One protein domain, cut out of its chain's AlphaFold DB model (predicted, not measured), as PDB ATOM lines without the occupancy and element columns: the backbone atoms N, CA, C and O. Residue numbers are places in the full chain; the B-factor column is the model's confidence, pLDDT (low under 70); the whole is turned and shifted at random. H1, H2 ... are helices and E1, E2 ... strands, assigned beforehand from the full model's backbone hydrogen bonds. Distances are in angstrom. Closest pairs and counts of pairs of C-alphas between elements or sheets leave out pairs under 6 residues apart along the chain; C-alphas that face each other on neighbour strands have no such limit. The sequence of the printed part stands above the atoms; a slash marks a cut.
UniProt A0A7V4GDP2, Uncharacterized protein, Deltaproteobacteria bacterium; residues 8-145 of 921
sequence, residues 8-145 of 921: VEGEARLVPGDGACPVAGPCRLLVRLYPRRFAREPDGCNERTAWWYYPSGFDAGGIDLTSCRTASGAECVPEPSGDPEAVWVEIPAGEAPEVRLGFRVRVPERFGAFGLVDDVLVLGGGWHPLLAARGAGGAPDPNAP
ATOM      1  N   VAL A   8      44.145 -25.993 -43.971       92.81
ATOM      2  CA  VAL A   8      43.188 -24.960 -43.563       92.81
ATOM      3  C   VAL A   8      43.898 -24.015 -42.612       92.81
ATOM      4  O   VAL A   8      44.458 -24.441 -41.605       92.81
ATOM      5  N   GLU A   9      43.876 -22.726 -42.917       94.94
ATOM      6  CA  GLU A   9      44.455 -21.687 -42.070       94.94
ATOM      7  C   GLU A   9      43.367 -20.731 -41.609       94.94
ATOM      8  O   GLU A   9      42.435 -20.417 -42.353       94.94
ATOM      9  N   GLY A  10      43.484 -20.249 -40.376       95.56
ATOM     10  CA  GLY A  10      42.495 -19.332 -39.837       95.56
ATOM     11  C   GLY A  10      42.903 -18.682 -38.526       95.56
ATOM     12  O   GLY A  10      43.973 -18.929 -37.971       95.56
ATOM     13  N   GLU A  11      42.008 -17.833 -38.030       97.19
ATOM     14  CA  GLU A  11      42.061 -17.271 -36.685       97.19
ATOM     15  C   GLU A  11      40.738 -17.590 -35.983       97.19
ATOM     16  O   GLU A  11      39.661 -17.279 -36.493       97.19
ATOM     17  N   ALA A  12      40.813 -18.222 -34.814       96.94
ATOM     18  CA  ALA A  12      39.673 -18.489 -33.952       96.94
ATOM     19  C   ALA A  12      39.654 -17.477 -32.805       96.94
ATOM     20  O   ALA A  12      40.606 -17.385 -32.031       96.94
ATOM     21  N   ARG A  13      38.555 -16.732 -32.674       96.81
ATOM     22  CA  ARG A  13      38.283 -15.880 -31.511       96.81
ATOM     23  C   ARG A  13      37.397 -16.657 -30.544       96.81
ATOM     24  O   ARG A  13      36.218 -16.849 -30.825       96.81
ATOM     25  N   LEU A  14      37.970 -17.099 -29.432       95.31
ATOM     26  CA  LEU A  14      37.288 -17.892 -28.415       95.31
ATOM     27  C   LEU A  14      36.898 -17.004 -27.239       95.31
ATOM     28  O   LEU A  14      37.736 -16.301 -26.668       95.31
ATOM     29  N   VAL A  15      35.623 -17.072 -26.874       93.75
ATOM     30  CA  VAL A  15      35.056 -16.403 -25.704       93.75
ATOM     31  C   VAL A  15      34.401 -17.496 -24.862       93.75
ATOM     32  O   VAL A  15      33.529 -18.197 -25.373       93.75
ATOM     33  N   PRO A  16      34.842 -17.718 -23.617       90.75
ATOM     34  CA  PRO A  16      34.274 -18.733 -22.762       90.75
ATOM     35  C   PRO A  16      32.943 -18.235 -22.177       90.75
ATOM     36  O   PRO A  16      32.732 -17.030 -22.017       90.75
ATOM     37  N   GLY A  17      32.044 -19.165 -21.855       84.81
ATOM     38  CA  GLY A  17      30.741 -18.838 -21.271       84.81
ATOM     39  C   GLY A  17      30.831 -18.205 -19.876       84.81
ATOM     40  O   GLY A  17      31.880 -18.206 -19.222       84.81
ATOM     41  N   ASP A  18      29.706 -17.686 -19.390       79.38
ATOM     42  CA  ASP A  18      29.627 -17.068 -18.066       79.38
ATOM     43  C   ASP A  18      30.071 -18.032 -16.952       79.38
ATOM     44  O   ASP A  18      29.728 -19.213 -16.932       79.38
ATOM     45  N   GLY A  19      30.871 -17.530 -16.005       77.06
ATOM     46  CA  GLY A  19      31.422 -18.335 -14.906       77.06
ATOM     47  C   GLY A  19      32.600 -19.240 -15.295       77.06
ATOM     48  O   GLY A  19      33.176 -19.902 -14.425       77.06
ATOM     49  N   ALA A  20      33.019 -19.238 -16.566       81.12
ATOM     50  CA  ALA A  20      34.174 -20.004 -17.021       81.12
ATOM     51  C   ALA A  20      35.520 -19.472 -16.493       81.12
ATOM     52  O   ALA A  20      36.489 -20.228 -16.407       81.12
ATOM     53  N   CYS A  21      35.570 -18.205 -16.093       84.19
ATOM     54  CA  CYS A  21      36.741 -17.564 -15.515       84.19
ATOM     55  C   CYS A  21      36.473 -17.139 -14.064       84.19
ATOM     56  O   CYS A  21      35.343 -16.762 -13.738       84.19
ATOM     57  N   PRO A  22      37.484 -17.179 -13.177       81.31
ATOM     58  CA  PRO A  22      37.331 -16.676 -11.819       81.31
ATOM     59  C   PRO A  22      37.089 -15.160 -11.819       81.31
ATOM     60  O   PRO A  22      37.633 -14.430 -12.641       81.31
ATOM     61  N   VAL A  23      36.307 -14.679 -10.845       74.38
ATOM     62  CA  VAL A  23      36.027 -13.238 -10.663       74.38
ATOM     63  C   VAL A  23      37.295 -12.459 -10.279       74.38
ATOM     64  O   VAL A  23      37.423 -11.280 -10.596       74.38
ATOM     65  N   ALA A  24      38.239 -13.117  -9.599       75.94
ATOM     66  CA  ALA A  24      39.531 -12.560  -9.219       75.94
ATOM     67  C   ALA A  24      40.653 -13.562  -9.529       75.94
ATOM     68  O   ALA A  24      40.589 -14.711  -9.093       75.94
ATOM     69  N   GLY A  25      41.686 -13.108 -10.243       84.00
ATOM     70  CA  GLY A  25      42.840 -13.918 -10.652       84.00
ATOM     71  C   GLY A  25      42.937 -14.116 -12.171       84.00
ATOM     72  O   GLY A  25      42.057 -13.659 -12.902       84.00
ATOM     73  N   PRO A  26      44.022 -14.743 -12.656       86.31
ATOM     74  CA  PRO A  26      44.157 -15.098 -14.064       86.31
ATOM     75  C   PRO A  26      43.116 -16.154 -14.454       86.31
ATOM     76  O   PRO A  26      42.770 -17.028 -13.652       86.31
ATOM     77  N   CYS A  27      42.620 -16.088 -15.688       90.00
ATOM     78  CA  CYS A  27      41.735 -17.115 -16.226       90.00
ATOM     79  C   CYS A  27      42.536 -18.139 -17.026       90.00
ATOM     80  O   CYS A  27      43.212 -17.777 -17.983       90.00
ATOM     81  N   ARG A  28      42.437 -19.422 -16.668       91.12
ATOM     82  CA  ARG A  28      43.058 -20.515 -17.426       91.12
ATOM     83  C   ARG A  28      41.995 -21.244 -18.234       91.12
ATOM     84  O   ARG A  28      41.068 -21.818 -17.667       91.12
ATOM     85  N   LEU A  29      42.145 -21.214 -19.551       93.31
ATOM     86  CA  LEU A  29      41.273 -21.889 -20.504       93.31
ATOM     87  C   LEU A  29      41.959 -23.150 -21.018       93.31
ATOM     88  O   LEU A  29      43.122 -23.103 -21.414       93.31
ATOM     89  N   LEU A  30      41.236 -24.266 -21.029       94.31
ATOM     90  CA  LEU A  30      41.697 -25.490 -21.674       94.31
ATOM     91  C   LEU A  30      41.215 -25.483 -23.124       94.31
ATOM     92  O   LEU A  30      40.011 -25.507 -23.382       94.31
ATOM     93  N   VAL A  31      42.157 -25.432 -24.058       95.69
ATOM     94  CA  VAL A  31      41.898 -25.422 -25.495       95.69
ATOM     95  C   VAL A  31      42.127 -26.821 -26.052       95.69
ATOM     96  O   VAL A  31      43.226 -27.364 -25.974       95.69
ATOM     97  N   ARG A  32      41.076 -27.389 -26.633       95.00
ATOM     98  CA  ARG A  32      41.030 -28.686 -27.300       95.00
ATOM     99  C   ARG A  32      41.408 -28.540 -28.777       95.00
ATOM    100  O   ARG A  32      40.924 -27.643 -29.467       95.00
ATOM    101  N   LEU A  33      42.272 -29.433 -29.253       95.69
ATOM    102  CA  LEU A  33      42.897 -29.416 -30.575       95.69
ATOM    103  C   LEU A  33      42.686 -30.762 -31.285       95.69
ATOM    104  O   LEU A  33      43.631 -31.527 -31.477       95.69
ATOM    105  N   TYR A  34      41.439 -31.028 -31.692       94.44
ATOM    106  CA  TYR A  34      41.006 -32.301 -32.288       94.44
ATOM    107  C   TYR A  34      41.952 -32.848 -33.370       94.44
ATOM    108  O   TYR A  34      42.317 -34.015 -33.271       94.44
ATOM    109  N   PRO A  35      42.454 -32.054 -34.342       95.50
ATOM    110  CA  PRO A  35      43.275 -32.591 -35.423       95.50
ATOM    111  C   PRO A  35      44.623 -33.171 -34.976       95.50
ATOM    112  O   PRO A  35      45.220 -33.932 -35.732       95.50
ATOM    113  N   ARG A  36      45.111 -32.875 -33.757       94.12
ATOM    114  CA  ARG A  36      46.355 -33.473 -33.230       94.12
ATOM    115  C   ARG A  36      46.279 -34.988 -33.083       94.12
ATOM    116  O   ARG A  36      47.317 -35.641 -33.146       94.12
ATOM    117  N   ARG A  37      45.078 -35.556 -32.956       91.38
ATOM    118  CA  ARG A  37      44.884 -37.011 -32.943       91.38
ATOM    119  C   ARG A  37      45.387 -37.684 -34.224       91.38
ATOM    120  O   ARG A  37      45.852 -38.813 -34.171       91.38
ATOM    121  N   PHE A  38      45.337 -36.979 -35.358       92.19
ATOM    122  CA  PHE A  38      45.736 -37.498 -36.670       92.19
ATOM    123  C   PHE A  38      47.244 -37.403 -36.924       92.19
ATOM    124  O   PHE A  38      47.704 -37.808 -37.989       92.19
ATOM    125  N   ALA A  39      48.021 -36.905 -35.955       91.81
ATOM    126  CA  ALA A  39      49.482 -36.896 -36.025       91.81
ATOM    127  C   ALA A  39      50.094 -38.296 -35.834       91.81
ATOM    128  O   ALA A  39      51.286 -38.492 -36.065       91.81
ATOM    129  N   ARG A  40      49.281 -39.267 -35.405       89.81
ATOM    130  CA  ARG A  40      49.632 -40.678 -35.220       89.81
ATOM    131  C   ARG A  40      48.530 -41.569 -35.787       89.81
ATOM    132  O   ARG A  40      47.400 -41.121 -35.974       89.81
ATOM    133  N   GLU A  41      48.864 -42.828 -36.042       85.62
ATOM    134  CA  GLU A  41      47.863 -43.829 -36.405       85.62
ATOM    135  C   GLU A  41      46.847 -44.019 -35.264       85.62
ATOM    136  O   GLU A  41      47.233 -43.950 -34.092       85.62
ATOM    137  N   PRO A  42      45.557 -44.236 -35.578       80.88
ATOM    138  CA  PRO A  42      44.536 -44.438 -34.561       80.88
ATOM    139  C   PRO A  42      44.726 -45.771 -33.830       80.88
ATOM    140  O   PRO A  42      45.144 -46.772 -34.418       80.88
ATOM    141  N   ASP A  43      44.339 -45.801 -32.556       69.75
ATOM    142  CA  ASP A  43      44.311 -47.033 -31.773       69.75
ATOM    143  C   ASP A  43      43.356 -48.050 -32.432       69.75
ATOM    144  O   ASP A  43      42.231 -47.731 -32.817       69.75
ATOM    145  N   GLY A  44      43.815 -49.289 -32.620       65.81
ATOM    146  CA  GLY A  44      43.060 -50.321 -33.346       65.81
ATOM    147  C   GLY A  44      43.218 -50.292 -34.875       65.81
ATOM    148  O   GLY A  44      42.648 -51.154 -35.556       65.81
ATOM    149  N   CYS A  45      44.016 -49.367 -35.421       73.50
ATOM    150  CA  CYS A  45      44.598 -49.524 -36.752       73.50
ATOM    151  C   CYS A  45      45.508 -50.758 -36.740       73.50
ATOM    152  O   CYS A  45      46.447 -50.853 -35.953       73.50
ATOM    153  N   ASN A  46      45.197 -51.738 -37.578       70.00
ATOM    154  CA  ASN A  46      46.028 -52.915 -37.772       70.00
ATOM    155  C   ASN A  46      46.098 -53.257 -39.258       70.00
ATOM    156  O   ASN A  46      45.481 -52.604 -40.096       70.00
ATOM    157  N   GLU A  47      46.818 -54.322 -39.577       66.31
ATOM    158  CA  GLU A  47      47.038 -54.822 -40.937       66.31
ATOM    159  C   GLU A  47      45.753 -54.941 -41.780       66.31
ATOM    160  O   GLU A  47      45.790 -54.748 -42.990       66.31
ATOM    161  N   ARG A  48      44.612 -55.238 -41.137       66.44
ATOM    162  CA  ARG A  48      43.301 -55.411 -41.779       66.44
ATOM    163  C   ARG A  48      42.539 -54.100 -41.934       66.44
ATOM    164  O   ARG A  48      41.716 -53.983 -42.831       66.44
ATOM    165  N   THR A  49      42.704 -53.162 -41.011       73.44
ATOM    166  CA  THR A  49      41.885 -51.942 -40.964       73.44
ATOM    167  C   THR A  49      42.618 -50.725 -41.510       73.44
ATOM    168  O   THR A  49      41.956 -49.755 -41.857       73.44
ATOM    169  N   ALA A  50      43.947 -50.771 -41.653       77.69
ATOM    170  CA  ALA A  50      44.767 -49.642 -42.094       77.69
ATOM    171  C   ALA A  50      44.277 -49.029 -43.413       77.69
ATOM    172  O   ALA A  50      44.077 -47.820 -43.490       77.69
ATOM    173  N   TRP A  51      43.956 -49.862 -44.406       78.75
ATOM    174  CA  TRP A  51      43.421 -49.418 -45.702       78.75
ATOM    175  C   TRP A  51      41.978 -48.876 -45.647       78.75
ATOM    176  O   TRP A  51      41.474 -48.360 -46.636       78.75
ATOM    177  N   TRP A  52      41.282 -48.995 -44.508       80.69
ATOM    178  CA  TRP A  52      39.975 -48.372 -44.270       80.69
ATOM    179  C   TRP A  52      40.134 -46.997 -43.619       80.69
ATOM    180  O   TRP A  52      39.167 -46.245 -43.552       80.69
ATOM    181  N   TYR A  53      41.337 -46.656 -43.155       85.94
ATOM    182  CA  TYR A  53      41.676 -45.315 -42.694       85.94
ATOM    183  C   TYR A  53      42.412 -44.531 -43.776       85.94
ATOM    184  O   TYR A  53      42.038 -43.395 -44.045       85.94
ATOM    185  N   TYR A  54      43.422 -45.133 -44.404       87.19
ATOM    186  CA  TYR A  54      44.351 -44.438 -45.289       87.19
ATOM    187  C   TYR A  54      44.438 -45.128 -46.664       87.19
ATOM    188  O   TYR A  54      44.869 -46.283 -46.722       87.19
ATOM    189  N   PRO A  55      44.047 -44.459 -47.768       84.56
ATOM    190  CA  PRO A  55      44.072 -45.047 -49.116       84.56
ATOM    191  C   PRO A  55      45.488 -45.297 -49.655       84.56
ATOM    192  O   PRO A  55      45.717 -46.295 -50.343       84.56
ATOM    193  N   SER A  56      46.417 -44.392 -49.329       81.31
ATOM    194  CA  SER A  56      47.784 -44.331 -49.872       81.31
ATOM    195  C   SER A  56      48.866 -44.487 -48.792       81.31
ATOM    196  O   SER A  56      50.053 -44.273 -49.040       81.31
ATOM    197  N   GLY A  57      48.467 -44.919 -47.594       83.06
ATOM    198  CA  GLY A  57      49.321 -45.136 -46.431       83.06
ATOM    199  C   GLY A  57      49.189 -43.999 -45.427       83.06
ATOM    200  O   GLY A  57      48.542 -42.992 -45.702       83.06
ATOM    201  N   PHE A  58      49.781 -44.161 -44.244       87.81
ATOM    202  CA  PHE A  58      49.635 -43.179 -43.173       87.81
ATOM    203  C   PHE A  58      50.132 -41.794 -43.607       87.81
ATOM    204  O   PHE A  58      51.338 -41.574 -43.742       87.81
ATOM    205  N   ASP A  59      49.200 -40.857 -43.766       89.38
ATOM    206  CA  ASP A  59      49.478 -39.435 -43.922       89.38
ATOM    207  C   ASP A  59      49.105 -38.704 -42.629       89.38
ATOM    208  O   ASP A  59      47.968 -38.758 -42.151       89.38
ATOM    209  N   ALA A  60      50.099 -38.052 -42.030       91.88
ATOM    210  CA  ALA A  60      49.943 -37.394 -40.744       91.88
ATOM    211  C   ALA A  60      49.167 -36.079 -40.902       91.88
ATOM    212  O   ALA A  60      49.613 -35.147 -41.574       91.88
ATOM    213  N   GLY A  61      48.035 -35.986 -40.210       93.56
ATOM    214  CA  GLY A  61      47.292 -34.745 -40.021       93.56
ATOM    215  C   GLY A  61      47.739 -34.003 -38.763       93.56
ATOM    216  O   GLY A  61      48.534 -34.499 -37.965       93.56
ATOM    217  N   GLY A  62      47.221 -32.799 -38.551       95.31
ATOM    218  CA  GLY A  62      47.537 -32.058 -37.333       95.31
ATOM    219  C   GLY A  62      46.974 -30.651 -37.301       95.31
ATOM    220  O   GLY A  62      46.466 -30.148 -38.300       95.31
ATOM    221  N   ILE A  63      47.089 -30.012 -36.137       96.38
ATOM    222  CA  ILE A  63      46.862 -28.576 -35.976       96.38
ATOM    223  C   ILE A  63      48.008 -27.954 -35.179       96.38
ATOM    224  O   ILE A  63      48.345 -28.405 -34.079       96.38
ATOM    225  N   ASP A  64      48.546 -26.874 -35.732       95.56
ATOM    226  CA  ASP A  64      49.542 -26.023 -35.101       95.56
ATOM    227  C   ASP A  64      48.938 -24.655 -34.796       95.56
ATOM    228  O   ASP A  64      48.246 -24.061 -35.627       95.56
ATOM    229  N   LEU A  65      49.210 -24.143 -33.596       97.06
ATOM    230  CA  LEU A  65      48.861 -22.776 -33.227       97.06
ATOM    231  C   LEU A  65      49.964 -21.841 -33.732       97.06
ATOM    232  O   LEU A  65      51.113 -21.947 -33.312       97.06
ATOM    233  N   THR A  66      49.613 -20.933 -34.637       96.75
ATOM    234  CA  THR A  66      50.547 -19.995 -35.277       96.75
ATOM    235  C   THR A  66      50.650 -18.668 -34.531       96.75
ATOM    236  O   THR A  66      51.637 -17.951 -34.678       96.75
ATOM    237  N   SER A  67      49.642 -18.318 -33.728       96.94
ATOM    238  CA  SER A  67      49.683 -17.162 -32.828       96.94
ATOM    239  C   SER A  67      48.676 -17.307 -31.687       96.94
ATOM    240  O   SER A  67      47.675 -18.006 -31.824       96.94
ATOM    241  N   CYS A  68      48.930 -16.621 -30.574       97.19
ATOM    242  CA  CYS A  68      48.026 -16.530 -29.430       97.19
ATOM    243  C   CYS A  68      48.019 -15.085 -28.933       97.19
ATOM    244  O   CYS A  68      49.073 -14.536 -28.606       97.19
ATOM    245  N   ARG A  69      46.842 -14.456 -28.897       96.81
ATOM    246  CA  ARG A  69      46.656 -13.088 -28.395       96.81
ATOM    247  C   ARG A  69      45.469 -13.006 -27.445       96.81
ATOM    248  O   ARG A  69      44.425 -13.582 -27.732       96.81
ATOM    249  N   THR A  70      45.592 -12.262 -26.353       94.44
ATOM    250  CA  THR A  70      44.471 -11.976 -25.444       94.44
ATOM    251  C   THR A  70      43.602 -10.827 -25.971       94.44
ATOM    252  O   THR A  70      43.907 -10.211 -26.999       94.44
ATOM    253  N   ALA A  71      42.522 -10.497 -25.258       90.88
ATOM    254  CA  ALA A  71      41.632  -9.380 -25.588       90.88
ATOM    255  C   ALA A  71      42.359  -8.029 -25.745       90.88
ATOM    256  O   ALA A  71      41.975  -7.214 -26.585       90.88
ATOM    257  N   SER A  72      43.406  -7.791 -24.945       90.38
ATOM    258  CA  SER A  72      44.223  -6.570 -24.994       90.38
ATOM    259  C   SER A  72      45.196  -6.538 -26.181       90.38
ATOM    260  O   SER A  72      45.793  -5.499 -26.467       90.38
ATOM    261  N   GLY A  73      45.344  -7.664 -26.886       90.38
ATOM    262  CA  GLY A  73      46.344  -7.874 -27.928       90.38
ATOM    263  C   GLY A  73      47.697  -8.352 -27.397       90.38
ATOM    264  O   GLY A  73      48.615  -8.509 -28.201       90.38
ATOM    265  N   ALA A  74      47.832  -8.590 -26.086       90.38
ATOM    266  CA  ALA A  74      49.039  -9.168 -25.505       90.38
ATOM    267  C   ALA A  74      49.261 -10.596 -26.018       90.38
ATOM    268  O   ALA A  74      48.312 -11.362 -26.188       90.38
ATOM    269  N   GLU A  75      50.516 -10.952 -26.278       93.50
ATOM    270  CA  GLU A  75      50.885 -12.302 -26.694       93.50
ATOM    271  C   GLU A  75      50.743 -13.276 -25.516       93.50
ATOM    272  O   GLU A  75      51.175 -12.980 -24.400       93.50
ATOM    273  N   CYS A  76      50.125 -14.429 -25.764       92.50
ATOM    274  CA  CYS A  76      50.014 -15.523 -24.802       92.50
ATOM    275  C   CYS A  76      50.825 -16.736 -25.261       92.50
ATOM    276  O   CYS A  76      51.073 -16.921 -26.449       92.50
ATOM    277  N   VAL A  77      51.241 -17.580 -24.315       93.69
ATOM    278  CA  VAL A  77      51.994 -18.805 -24.608       93.69
ATOM    279  C   VAL A  77      51.140 -20.005 -24.203       93.69
ATOM    280  O   VAL A  77      50.870 -20.166 -23.014       93.69
ATOM    281  N   PRO A  78      50.689 -20.839 -25.158       95.19
ATOM    282  CA  PRO A  78      50.004 -22.083 -24.835       95.19
ATOM    283  C   PRO A  78      50.931 -23.053 -24.088       95.19
ATOM    284  O   PRO A  78      52.042 -23.334 -24.539       95.19
ATOM    285  N   GLU A  79      50.464 -23.598 -22.969       95.50
ATOM    286  CA  GLU A  79      51.194 -24.562 -22.142       95.50
ATOM    287  C   GLU A  79      50.669 -25.992 -22.362       95.50
ATOM    288  O   GLU A  79      49.467 -26.185 -22.575       95.50
ATOM    289  N   PRO A  80      51.515 -27.033 -22.272       94.06
ATOM    290  CA  PRO A  80      51.050 -28.418 -22.295       94.06
ATOM    291  C   PRO A  80      50.051 -28.712 -21.168       94.06
ATOM    292  O   PRO A  80      50.283 -28.359 -20.011       94.06
ATOM    293  N   SER A  81      48.955 -29.402 -21.491       91.81
ATOM    294  CA  SER A  81      47.925 -29.779 -20.512       91.81
ATOM    295  C   SER A  81      48.142 -31.139 -19.841       91.81
ATOM    296  O   SER A  81      47.475 -31.444 -18.855       91.81
ATOM    297  N   GLY A  82      49.074 -31.942 -20.359       89.62
ATOM    298  CA  GLY A  82      49.219 -33.366 -20.038       89.62
ATOM    299  C   GLY A  82      48.460 -34.273 -21.011       89.62
ATOM    300  O   GLY A  82      48.895 -35.396 -21.248       89.62
ATOM    301  N   ASP A  83      47.402 -33.759 -21.640       90.00
ATOM    302  CA  ASP A  83      46.752 -34.367 -22.799       90.00
ATOM    303  C   ASP A  83      47.442 -33.869 -24.091       90.00
ATOM    304  O   ASP A  83      47.573 -32.652 -24.277       90.00
ATOM    305  N   PRO A  84      47.923 -34.756 -24.986       90.56
ATOM    306  CA  PRO A  84      48.565 -34.350 -26.243       90.56
ATOM    307  C   PRO A  84      47.640 -33.548 -27.178       90.56
ATOM    308  O   PRO A  84      48.116 -32.761 -28.005       90.56
ATOM    309  N   GLU A  85      46.328 -33.701 -27.030       93.00
ATOM    310  CA  GLU A  85      45.297 -33.091 -27.864       93.00
ATOM    311  C   GLU A  85      44.688 -31.835 -27.216       93.00
ATOM    312  O   GLU A  85      43.716 -31.277 -27.731       93.00
ATOM    313  N   ALA A  86      45.275 -31.332 -26.119       94.62
ATOM    314  CA  ALA A  86      44.846 -30.090 -25.481       94.62
ATOM    315  C   ALA A  86      46.004 -29.241 -24.920       94.62
ATOM    316  O   ALA A  86      47.072 -29.736 -24.551       94.62
ATOM    317  N   VAL A  87      45.787 -27.929 -24.817       96.44
ATOM    318  CA  VAL A  87      46.742 -26.954 -24.259       96.44
ATOM    319  C   VAL A  87      46.048 -25.993 -23.300       96.44
ATOM    320  O   VAL A  87      44.886 -25.644 -23.492       96.44
ATOM    321  N   TRP A  88      46.758 -25.539 -22.272       96.00
ATOM    322  CA  TRP A  88      46.303 -24.452 -21.411       96.00
ATOM    323  C   TRP A  88      46.666 -23.105 -22.022       96.00
ATOM    324  O   TRP A  88      47.782 -22.914 -22.496       96.00
ATOM    325  N   VAL A  89      45.744 -22.152 -21.962       95.56
ATOM    326  CA  VAL A  89      46.013 -20.747 -22.267       95.56
ATOM    327  C   VAL A  89      45.623 -19.903 -21.066       95.56
ATOM    328  O   VAL A  89      44.504 -20.008 -20.563       95.56
ATOM    329  N   GLU A  90      46.547 -19.068 -20.600       93.94
ATOM    330  CA  GLU A  90      46.311 -18.150 -19.492       93.94
ATOM    331  C   GLU A  90      45.986 -16.741 -19.998       93.94
ATOM    332  O   GLU A  90      46.684 -16.184 -20.844       93.94
ATOM    333  N   ILE A  91      44.917 -16.165 -19.453       91.12
ATOM    334  CA  ILE A  91      44.494 -14.784 -19.660       91.12
ATOM    335  C   ILE A  91      44.815 -14.001 -18.378       91.12
ATOM    336  O   ILE A  91      44.364 -14.404 -17.295       91.12
ATOM    337  N   PRO A  92      45.560 -12.885 -18.469       89.19
ATOM    338  CA  PRO A  92      45.908 -12.068 -17.314       89.19
ATOM    339  C   PRO A  92      44.689 -11.566 -16.532       89.19
ATOM    340  O   PRO A  92      43.623 -11.286 -17.084       89.19
ATOM    341  N   ALA A  93      44.865 -11.401 -15.220       87.62
ATOM    342  CA  ALA A  93      43.817 -10.879 -14.349       87.62
ATOM    343  C   ALA A  93      43.385  -9.462 -14.772       87.62
ATOM    344  O   ALA A  93      44.222  -8.581 -14.970       87.62
ATOM    345  N   GLY A  94      42.073  -9.228 -14.841       84.38
ATOM    346  CA  GLY A  94      41.496  -7.929 -15.200       84.38
ATOM    347  C   GLY A  94      41.301  -7.698 -16.703       84.38
ATOM    348  O   GLY A  94      40.730  -6.673 -17.073       84.38
ATOM    349  N   GLU A  95      41.717  -8.633 -17.562       87.69
ATOM    350  CA  GLU A  95      41.360  -8.619 -18.982       87.69
ATOM    351  C   GLU A  95      40.004  -9.288 -19.234       87.69
ATOM    352  O   GLU A  95      39.543 -10.128 -18.458       87.69
ATOM    353  N   ALA A  96      39.354  -8.920 -20.343       88.75
ATOM    354  CA  ALA A  96      38.185  -9.654 -20.806       88.75
ATOM    355  C   ALA A  96      38.595 -11.103 -21.136       88.75
ATOM    356  O   ALA A  96      39.656 -11.301 -21.734       88.75
ATOM    357  N   PRO A  97      37.777 -12.105 -20.774       90.25
ATOM    358  CA  PRO A  97      38.087 -13.502 -21.033       90.25
ATOM    359  C   PRO A  97      37.902 -13.796 -22.527       90.25
ATOM    360  O   PRO A  97      36.882 -14.303 -22.960       90.25
ATOM    361  N   GLU A  98      38.868 -13.412 -23.349       93.75
ATOM    362  CA  GLU A  98      38.895 -13.666 -24.787       93.75
ATOM    363  C   GLU A  98      40.319 -14.031 -25.193       93.75
ATOM    364  O   GLU A  98      41.286 -13.383 -24.779       93.75
ATOM    365  N   VAL A  99      40.430 -15.031 -26.065       95.88
ATOM    366  CA  VAL A  99      41.679 -15.383 -26.734       95.88
ATOM    367  C   VAL A  99      41.464 -15.484 -28.241       95.88
ATOM    368  O   VAL A  99      40.455 -16.001 -28.716       95.88
ATOM    369  N   ARG A 100      42.434 -14.990 -29.007       97.44
ATOM    370  CA  ARG A 100      42.536 -15.154 -30.455       97.44
ATOM    371  C   ARG A 100      43.687 -16.086 -30.767       97.44
ATOM    372  O   ARG A 100      44.829 -15.805 -30.408       97.44
ATOM    373  N   LEU A 101      43.369 -17.184 -31.431       98.19
ATOM    374  CA  LEU A 101      44.312 -18.229 -31.788       98.19
ATOM    375  C   LEU A 101      44.416 -18.301 -33.305       98.19
ATOM    376  O   LEU A 101      43.459 -18.687 -33.972       98.19
ATOM    377  N   GLY A 102      45.574 -17.937 -33.850       98.06
ATOM    378  CA  GLY A 102      45.911 -18.289 -35.225       98.06
ATOM    379  C   GLY A 102      46.232 -19.776 -35.294       98.06
ATOM    380  O   GLY A 102      46.891 -20.300 -34.394       98.06
ATOM    381  N   PHE A 103      45.776 -20.461 -36.336       97.81
ATOM    382  CA  PHE A 103      46.015 -21.888 -36.497       97.81
ATOM    383  C   PHE A 103      46.243 -22.283 -37.954       97.81
ATOM    384  O   PHE A 103      45.755 -21.631 -38.880       97.81
ATOM    385  N   ARG A 104      46.970 -23.385 -38.133       97.25
ATOM    386  CA  ARG A 104      47.139 -24.089 -39.403       97.25
ATOM    387  C   ARG A 104      46.856 -25.567 -39.182       97.25
ATOM    388  O   ARG A 104      47.493 -26.204 -38.349       97.25
ATOM    389  N   VAL A 105      45.896 -26.097 -39.924       96.88
ATOM    390  CA  VAL A 105      45.566 -27.519 -39.979       96.88
ATOM    391  C   VAL A 105      46.220 -28.123 -41.204       96.88
ATOM    392  O   VAL A 105      46.047 -27.601 -42.302       96.88
ATOM    393  N   ARG A 106      46.911 -29.247 -41.023       95.81
ATOM    394  CA  ARG A 106      47.264 -30.162 -42.109       95.81
ATOM    395  C   ARG A 106      46.177 -31.227 -42.196       95.81
ATOM    396  O   ARG A 106      45.947 -31.945 -41.221       95.81
ATOM    397  N   VAL A 107      45.491 -31.290 -43.332       95.50
ATOM    398  CA  VAL A 107      44.430 -32.271 -43.582       95.50
ATOM    399  C   VAL A 107      45.077 -33.533 -44.155       95.50
ATOM    400  O   VAL A 107      45.755 -33.415 -45.173       95.50
ATOM    401  N   PRO A 108      44.906 -34.705 -43.522       94.12
ATOM    402  CA  PRO A 108      45.487 -35.943 -44.024       94.12
ATOM    403  C   PRO A 108      44.691 -36.517 -45.205       94.12
ATOM    404  O   PRO A 108      43.469 -36.348 -45.279       94.12
ATOM    405  N   GLU A 109      45.361 -37.270 -46.076       92.50
ATOM    406  CA  GLU A 109      44.708 -38.183 -47.021       92.50
ATOM    407  C   GLU A 109      44.111 -39.377 -46.256       92.50
ATOM    408  O   GLU A 109      44.801 -40.337 -45.908       92.50
ATOM    409  N   ARG A 110      42.826 -39.281 -45.890       91.56
ATOM    410  CA  ARG A 110      42.194 -40.187 -44.921       91.56
ATOM    411  C   ARG A 110      40.681 -40.287 -45.113       91.56
ATOM    412  O   ARG A 110      40.008 -39.277 -45.297       91.56
ATOM    413  N   PHE A 111      40.145 -41.495 -44.975       91.81
ATOM    414  CA  PHE A 111      38.708 -41.765 -44.941       91.81
ATOM    415  C   PHE A 111      38.056 -41.342 -43.614       91.81
ATOM    416  O   PHE A 111      38.681 -41.360 -42.549       91.81
ATOM    417  N   GLY A 112      36.756 -41.045 -43.643       91.62
ATOM    418  CA  GLY A 112      35.950 -40.793 -42.442       91.62
ATOM    419  C   GLY A 112      35.584 -39.322 -42.221       91.62
ATOM    420  O   GLY A 112      35.442 -38.549 -43.160       91.62
ATOM    421  N   ALA A 113      35.408 -38.923 -40.956       91.06
ATOM    422  CA  ALA A 113      34.924 -37.584 -40.590       91.06
ATOM    423  C   ALA A 113      35.944 -36.444 -40.783       91.06
ATOM    424  O   ALA A 113      35.613 -35.283 -40.534       91.06
ATOM    425  N   PHE A 114      37.191 -36.759 -41.139       94.25
ATOM    426  CA  PHE A 114      38.264 -35.779 -41.268       94.25
ATOM    427  C   PHE A 114      39.328 -36.267 -42.255       94.25
ATOM    428  O   PHE A 114      40.079 -37.192 -41.931       94.25
ATOM    429  N   GLY A 115      39.405 -35.635 -43.426       94.81
ATOM    430  CA  GLY A 115      40.397 -35.952 -44.452       94.81
ATOM    431  C   GLY A 115      40.047 -35.408 -45.836       94.81
ATOM    432  O   GLY A 115      39.009 -34.772 -46.025       94.81
ATOM    433  N   LEU A 116      40.943 -35.637 -46.793       94.69
ATOM    434  CA  LEU A 116      40.775 -35.312 -48.209       94.69
ATOM    435  C   LEU A 116      41.096 -36.550 -49.051       94.69
ATOM    436  O   LEU A 116      42.237 -36.997 -49.039       94.69
ATOM    437  N   VAL A 117      40.118 -37.079 -49.785       92.44
ATOM    438  CA  VAL A 117      40.304 -38.223 -50.699       92.44
ATOM    439  C   VAL A 117      39.535 -37.948 -51.985       92.44
ATOM    440  O   VAL A 117      38.415 -37.450 -51.910       92.44
ATOM    441  N   ASP A 118      40.144 -38.215 -53.144       89.00
ATOM    442  CA  ASP A 118      39.542 -38.027 -54.477       89.00
ATOM    443  C   ASP A 118      38.847 -36.668 -54.670       89.00
ATOM    444  O   ASP A 118      37.711 -36.565 -55.126       89.00
ATOM    445  N   ASP A 119      39.545 -35.595 -54.277       91.56
ATOM    446  CA  ASP A 119      39.049 -34.214 -54.282       91.56
ATOM    447  C   ASP A 119      37.794 -33.966 -53.414       91.56
ATOM    448  O   ASP A 119      37.196 -32.897 -53.489       91.56
ATOM    449  N   VAL A 120      37.422 -34.879 -52.516       95.12
ATOM    450  CA  VAL A 120      36.371 -34.662 -51.515       95.12
ATOM    451  C   VAL A 120      37.007 -34.348 -50.163       95.12
ATOM    452  O   VAL A 120      37.589 -35.208 -49.502       95.12
ATOM    453  N   LEU A 121      36.900 -33.088 -49.744       96.00
ATOM    454  CA  LEU A 121      37.326 -32.616 -48.429       96.00
ATOM    455  C   LEU A 121      36.194 -32.821 -47.423       96.00
ATOM    456  O   LEU A 121      35.122 -32.241 -47.581       96.00
ATOM    457  N   VAL A 122      36.464 -33.549 -46.343       96.44
ATOM    458  CA  VAL A 122      35.550 -33.718 -45.211       96.44
ATOM    459  C   VAL A 122      36.203 -33.166 -43.951       96.44
ATOM    460  O   VAL A 122      37.233 -33.658 -43.504       96.44
ATOM    461  N   LEU A 123      35.574 -32.166 -43.339       95.94
ATOM    462  CA  LEU A 123      35.909 -31.635 -42.023       95.94
ATOM    463  C   LEU A 123      34.631 -31.630 -41.175       95.94
ATOM    464  O   LEU A 123      33.956 -30.610 -41.029       95.94
ATOM    465  N   GLY A 124      34.281 -32.787 -40.608       92.69
ATOM    466  CA  GLY A 124      33.028 -33.005 -39.869       92.69
ATOM    467  C   GLY A 124      32.874 -32.175 -38.586       92.69
ATOM    468  O   GLY A 124      31.789 -32.134 -38.008       92.69
ATOM    469  N   GLY A 125      33.948 -31.506 -38.163       91.69
ATOM    470  CA  GLY A 125      34.003 -30.531 -37.079       91.69
ATOM    471  C   GLY A 125      35.367 -30.553 -36.380       91.69
ATOM    472  O   GLY A 125      36.236 -31.359 -36.711       91.69
ATOM    473  N   GLY A 126      35.595 -29.634 -35.438       92.50
ATOM    474  CA  GLY A 126      36.826 -29.602 -34.634       92.50
ATOM    475  C   GLY A 126      38.105 -29.255 -35.403       92.50
ATOM    476  O   GLY A 126      39.185 -29.293 -34.832       92.50
ATOM    477  N   TRP A 127      38.015 -28.859 -36.673       94.38
ATOM    478  CA  TRP A 127      39.139 -28.375 -37.490       94.38
ATOM    479  C   TRP A 127      39.660 -26.988 -37.053       94.38
ATOM    480  O   TRP A 127      40.576 -26.445 -37.657       94.38
ATOM    481  N   HIS A 128      39.108 -26.410 -35.989       95.06
ATOM    482  CA  HIS A 128      39.576 -25.183 -35.352       95.06
ATOM    483  C   HIS A 128      39.752 -25.409 -33.839       95.06
ATOM    484  O   HIS A 128      39.181 -26.357 -33.293       95.06
ATOM    485  N   PRO A 129      40.502 -24.544 -33.130       96.44
ATOM    486  CA  PRO A 129      40.608 -24.616 -31.676       96.44
ATOM    487  C   PRO A 129      39.234 -24.534 -30.995       96.44
ATOM    488  O   PRO A 129      38.408 -23.691 -31.356       96.44
ATOM    489  N   LEU A 130      39.003 -25.398 -30.007       94.31
ATOM    490  CA  LEU A 130      37.766 -25.481 -29.225       94.31
ATOM    491  C   LEU A 130      38.058 -25.251 -27.743       94.31
ATOM    492  O   LEU A 130      39.153 -25.550 -27.276       94.31
ATOM    493  N   LEU A 131      37.086 -24.764 -26.976       92.94
ATOM    494  CA  LEU A 131      37.193 -24.743 -25.514       92.94
ATOM    495  C   LEU A 131      36.705 -26.075 -24.938       92.94
ATOM    496  O   LEU A 131      35.706 -26.625 -25.399       92.94
ATOM    497  N   ALA A 132      37.410 -26.601 -23.936       90.69
ATOM    498  CA  ALA A 132      36.936 -27.761 -23.194       90.69
ATOM    499  C   ALA A 132      35.701 -27.397 -22.362       90.69
ATOM    500  O   ALA A 132      35.670 -26.351 -21.705       90.69
ATOM    501  N   ALA A 133      34.719 -28.295 -22.357       87.56
ATOM    502  CA  ALA A 133      33.591 -28.215 -21.444       87.56
ATOM    503  C   ALA A 133      34.044 -28.468 -19.997       87.56
ATOM    504  O   ALA A 133      35.165 -28.921 -19.727       87.56
ATOM    505  N   ARG A 134      33.171 -28.152 -19.041       83.62
ATOM    506  CA  ARG A 134      33.444 -28.383 -17.620       83.62
ATOM    507  C   ARG A 134      32.970 -29.776 -17.212       83.62
ATOM    508  O   ARG A 134      31.846 -30.165 -17.505       83.62
ATOM    509  N   GLY A 135      33.824 -30.512 -16.504       79.25
ATOM    510  CA  GLY A 135      33.473 -31.805 -15.915       79.25
ATOM    511  C   GLY A 135      32.590 -31.661 -14.668       79.25
ATOM    512  O   GLY A 135      32.299 -30.556 -14.205       79.25
ATOM    513  N   ALA A 136      32.214 -32.788 -14.053       71.38
ATOM    514  CA  ALA A 136      31.326 -32.821 -12.881       71.38
ATOM    515  C   ALA A 136      31.854 -32.032 -11.659       71.38
ATOM    516  O   ALA A 136      31.075 -31.539 -10.847       71.38
ATOM    517  N   GLY A 137      33.178 -31.881 -11.538       71.38
ATOM    518  CA  GLY A 137      33.828 -31.062 -10.505       71.38
ATOM    519  C   GLY A 137      33.878 -29.560 -10.818       71.38
ATOM    520  O   GLY A 137      34.497 -28.804 -10.075       71.38
ATOM    521  N   GLY A 138      33.286 -29.122 -11.933       77.12
ATOM    522  CA  GLY A 138      33.250 -27.730 -12.374       77.12
ATOM    523  C   GLY A 138      34.550 -27.214 -12.999       77.12
ATOM    524  O   GLY A 138      34.557 -26.090 -13.493       77.12
ATOM    525  N   ALA A 139      35.634 -27.992 -13.011       84.69
ATOM    526  CA  ALA A 139      36.871 -27.656 -13.716       84.69
ATOM    527  C   ALA A 139      36.777 -28.023 -15.213       84.69
ATOM    528  O   ALA A 139      36.034 -28.948 -15.548       84.69
ATOM    529  N   PRO A 140      37.516 -27.341 -16.110       87.31
ATOM    530  CA  PRO A 140      37.646 -27.772 -17.502       87.31
ATOM    531  C   PRO A 140      38.179 -29.207 -17.579       87.31
ATOM    532  O   PRO A 140      39.155 -29.532 -16.902       87.31
ATOM    533  N   ASP A 141      37.544 -30.042 -18.395       87.62
ATOM    534  CA  ASP A 141      37.867 -31.462 -18.540       87.62
ATOM    535  C   ASP A 141      37.978 -31.807 -20.036       87.62
ATOM    536  O   ASP A 141      37.003 -31.627 -20.775       87.62
ATOM    537  N   PRO A 142      39.142 -32.279 -20.524       86.00
ATOM    538  CA  PRO A 142      39.303 -32.645 -21.931       86.00
ATOM    539  C   PRO A 142      38.417 -33.832 -22.342       86.00
ATOM    540  O   PRO A 142      38.130 -33.984 -23.528       86.00
ATOM    541  N   ASN A 143      37.941 -34.624 -21.377       86.19
ATOM    542  CA  ASN A 143      37.080 -35.783 -21.599       86.19
ATOM    543  C   ASN A 143      35.585 -35.470 -21.420       86.19
ATOM    544  O   ASN A 143      34.739 -36.354 -21.577       86.19
ATOM    545  N   ALA A 144      35.232 -34.220 -21.099       87.56
ATOM    546  CA  ALA A 144      33.837 -33.810 -21.044       87.56
ATOM    547  C   ALA A 144      33.232 -33.732 -22.463       87.56
ATOM    548  O   ALA A 144      33.915 -33.308 -23.410       87.56
ATOM    549  N   PRO A 145      31.948 -34.106 -22.631       87.44
ATOM    550  CA  PRO A 145      31.245 -33.921 -23.893       87.44
ATOM    551  C   PRO A 145      31.260 -32.458 -24.330       87.44
ATOM    552  O   PRO A 145      31.174 -31.555 -23.501       87.44
TER     553      PRO A 145
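This is residues 8 to 145 of the 921 residues of an uncharacterized protein of Deltaproteobacteria bacterium (UniProt A0A7V4GDP2). With little regular structure, this elongated domain joins a twisted sheet, E1-E5-E3, to a ribbon, E2-E4, near Thr 70 and Ile 91; hairpin E6-E7 and H2 lie towards the other end. The 138 printed residues, 54 in two named helices and seven strands (E1 E2 H1 H2 E3 E4 E5 E6 E7), are mostly strand, paired antiparallel. It is only just compact, close to loose: radius of gyration 16.8 A, spans 54 by 31 by 21 A.

E1 (8 to 14) begins at C-alpha 8 (43.188, -24.960, -43.563). E5 is residues 99 to 106, 22.0 A; E3, 62 to 70, 23.5 A, bends by 54 degrees at 66. E2 is 27 to 32, E4 86 to 91, H1 34 to 39, H2 50 to 53, E6 114 to 117; E7 (120 to 123) ends at C-alpha 123 (35.909, -31.635, -42.023).

Within hydrogen-bond range are N 10 and O 103 (E1, E5), 3.1 A; N 64 and O 104 (E3, E5), 2.9 A; N 29 and O 89 (E2, E4), 2.8 A; N 115 and O 122 (E6, E7), 2.9 A. H1 only grazes the sheet; C-alphas 36 and 62 (E3) are closest, 4.5 A. H1 has 0 of 2 O i to N i+4 pairs within range, but 3 of 3 O i to N i+3; H2 is too short for the former.

The printed part has no cut. Links E1 to E2 and E3 to E4 are long. C-alphas 48 and 94 are farthest apart, 54.4 A. Residues 43 to 44 and 47 to 48 have pLDDT under 70.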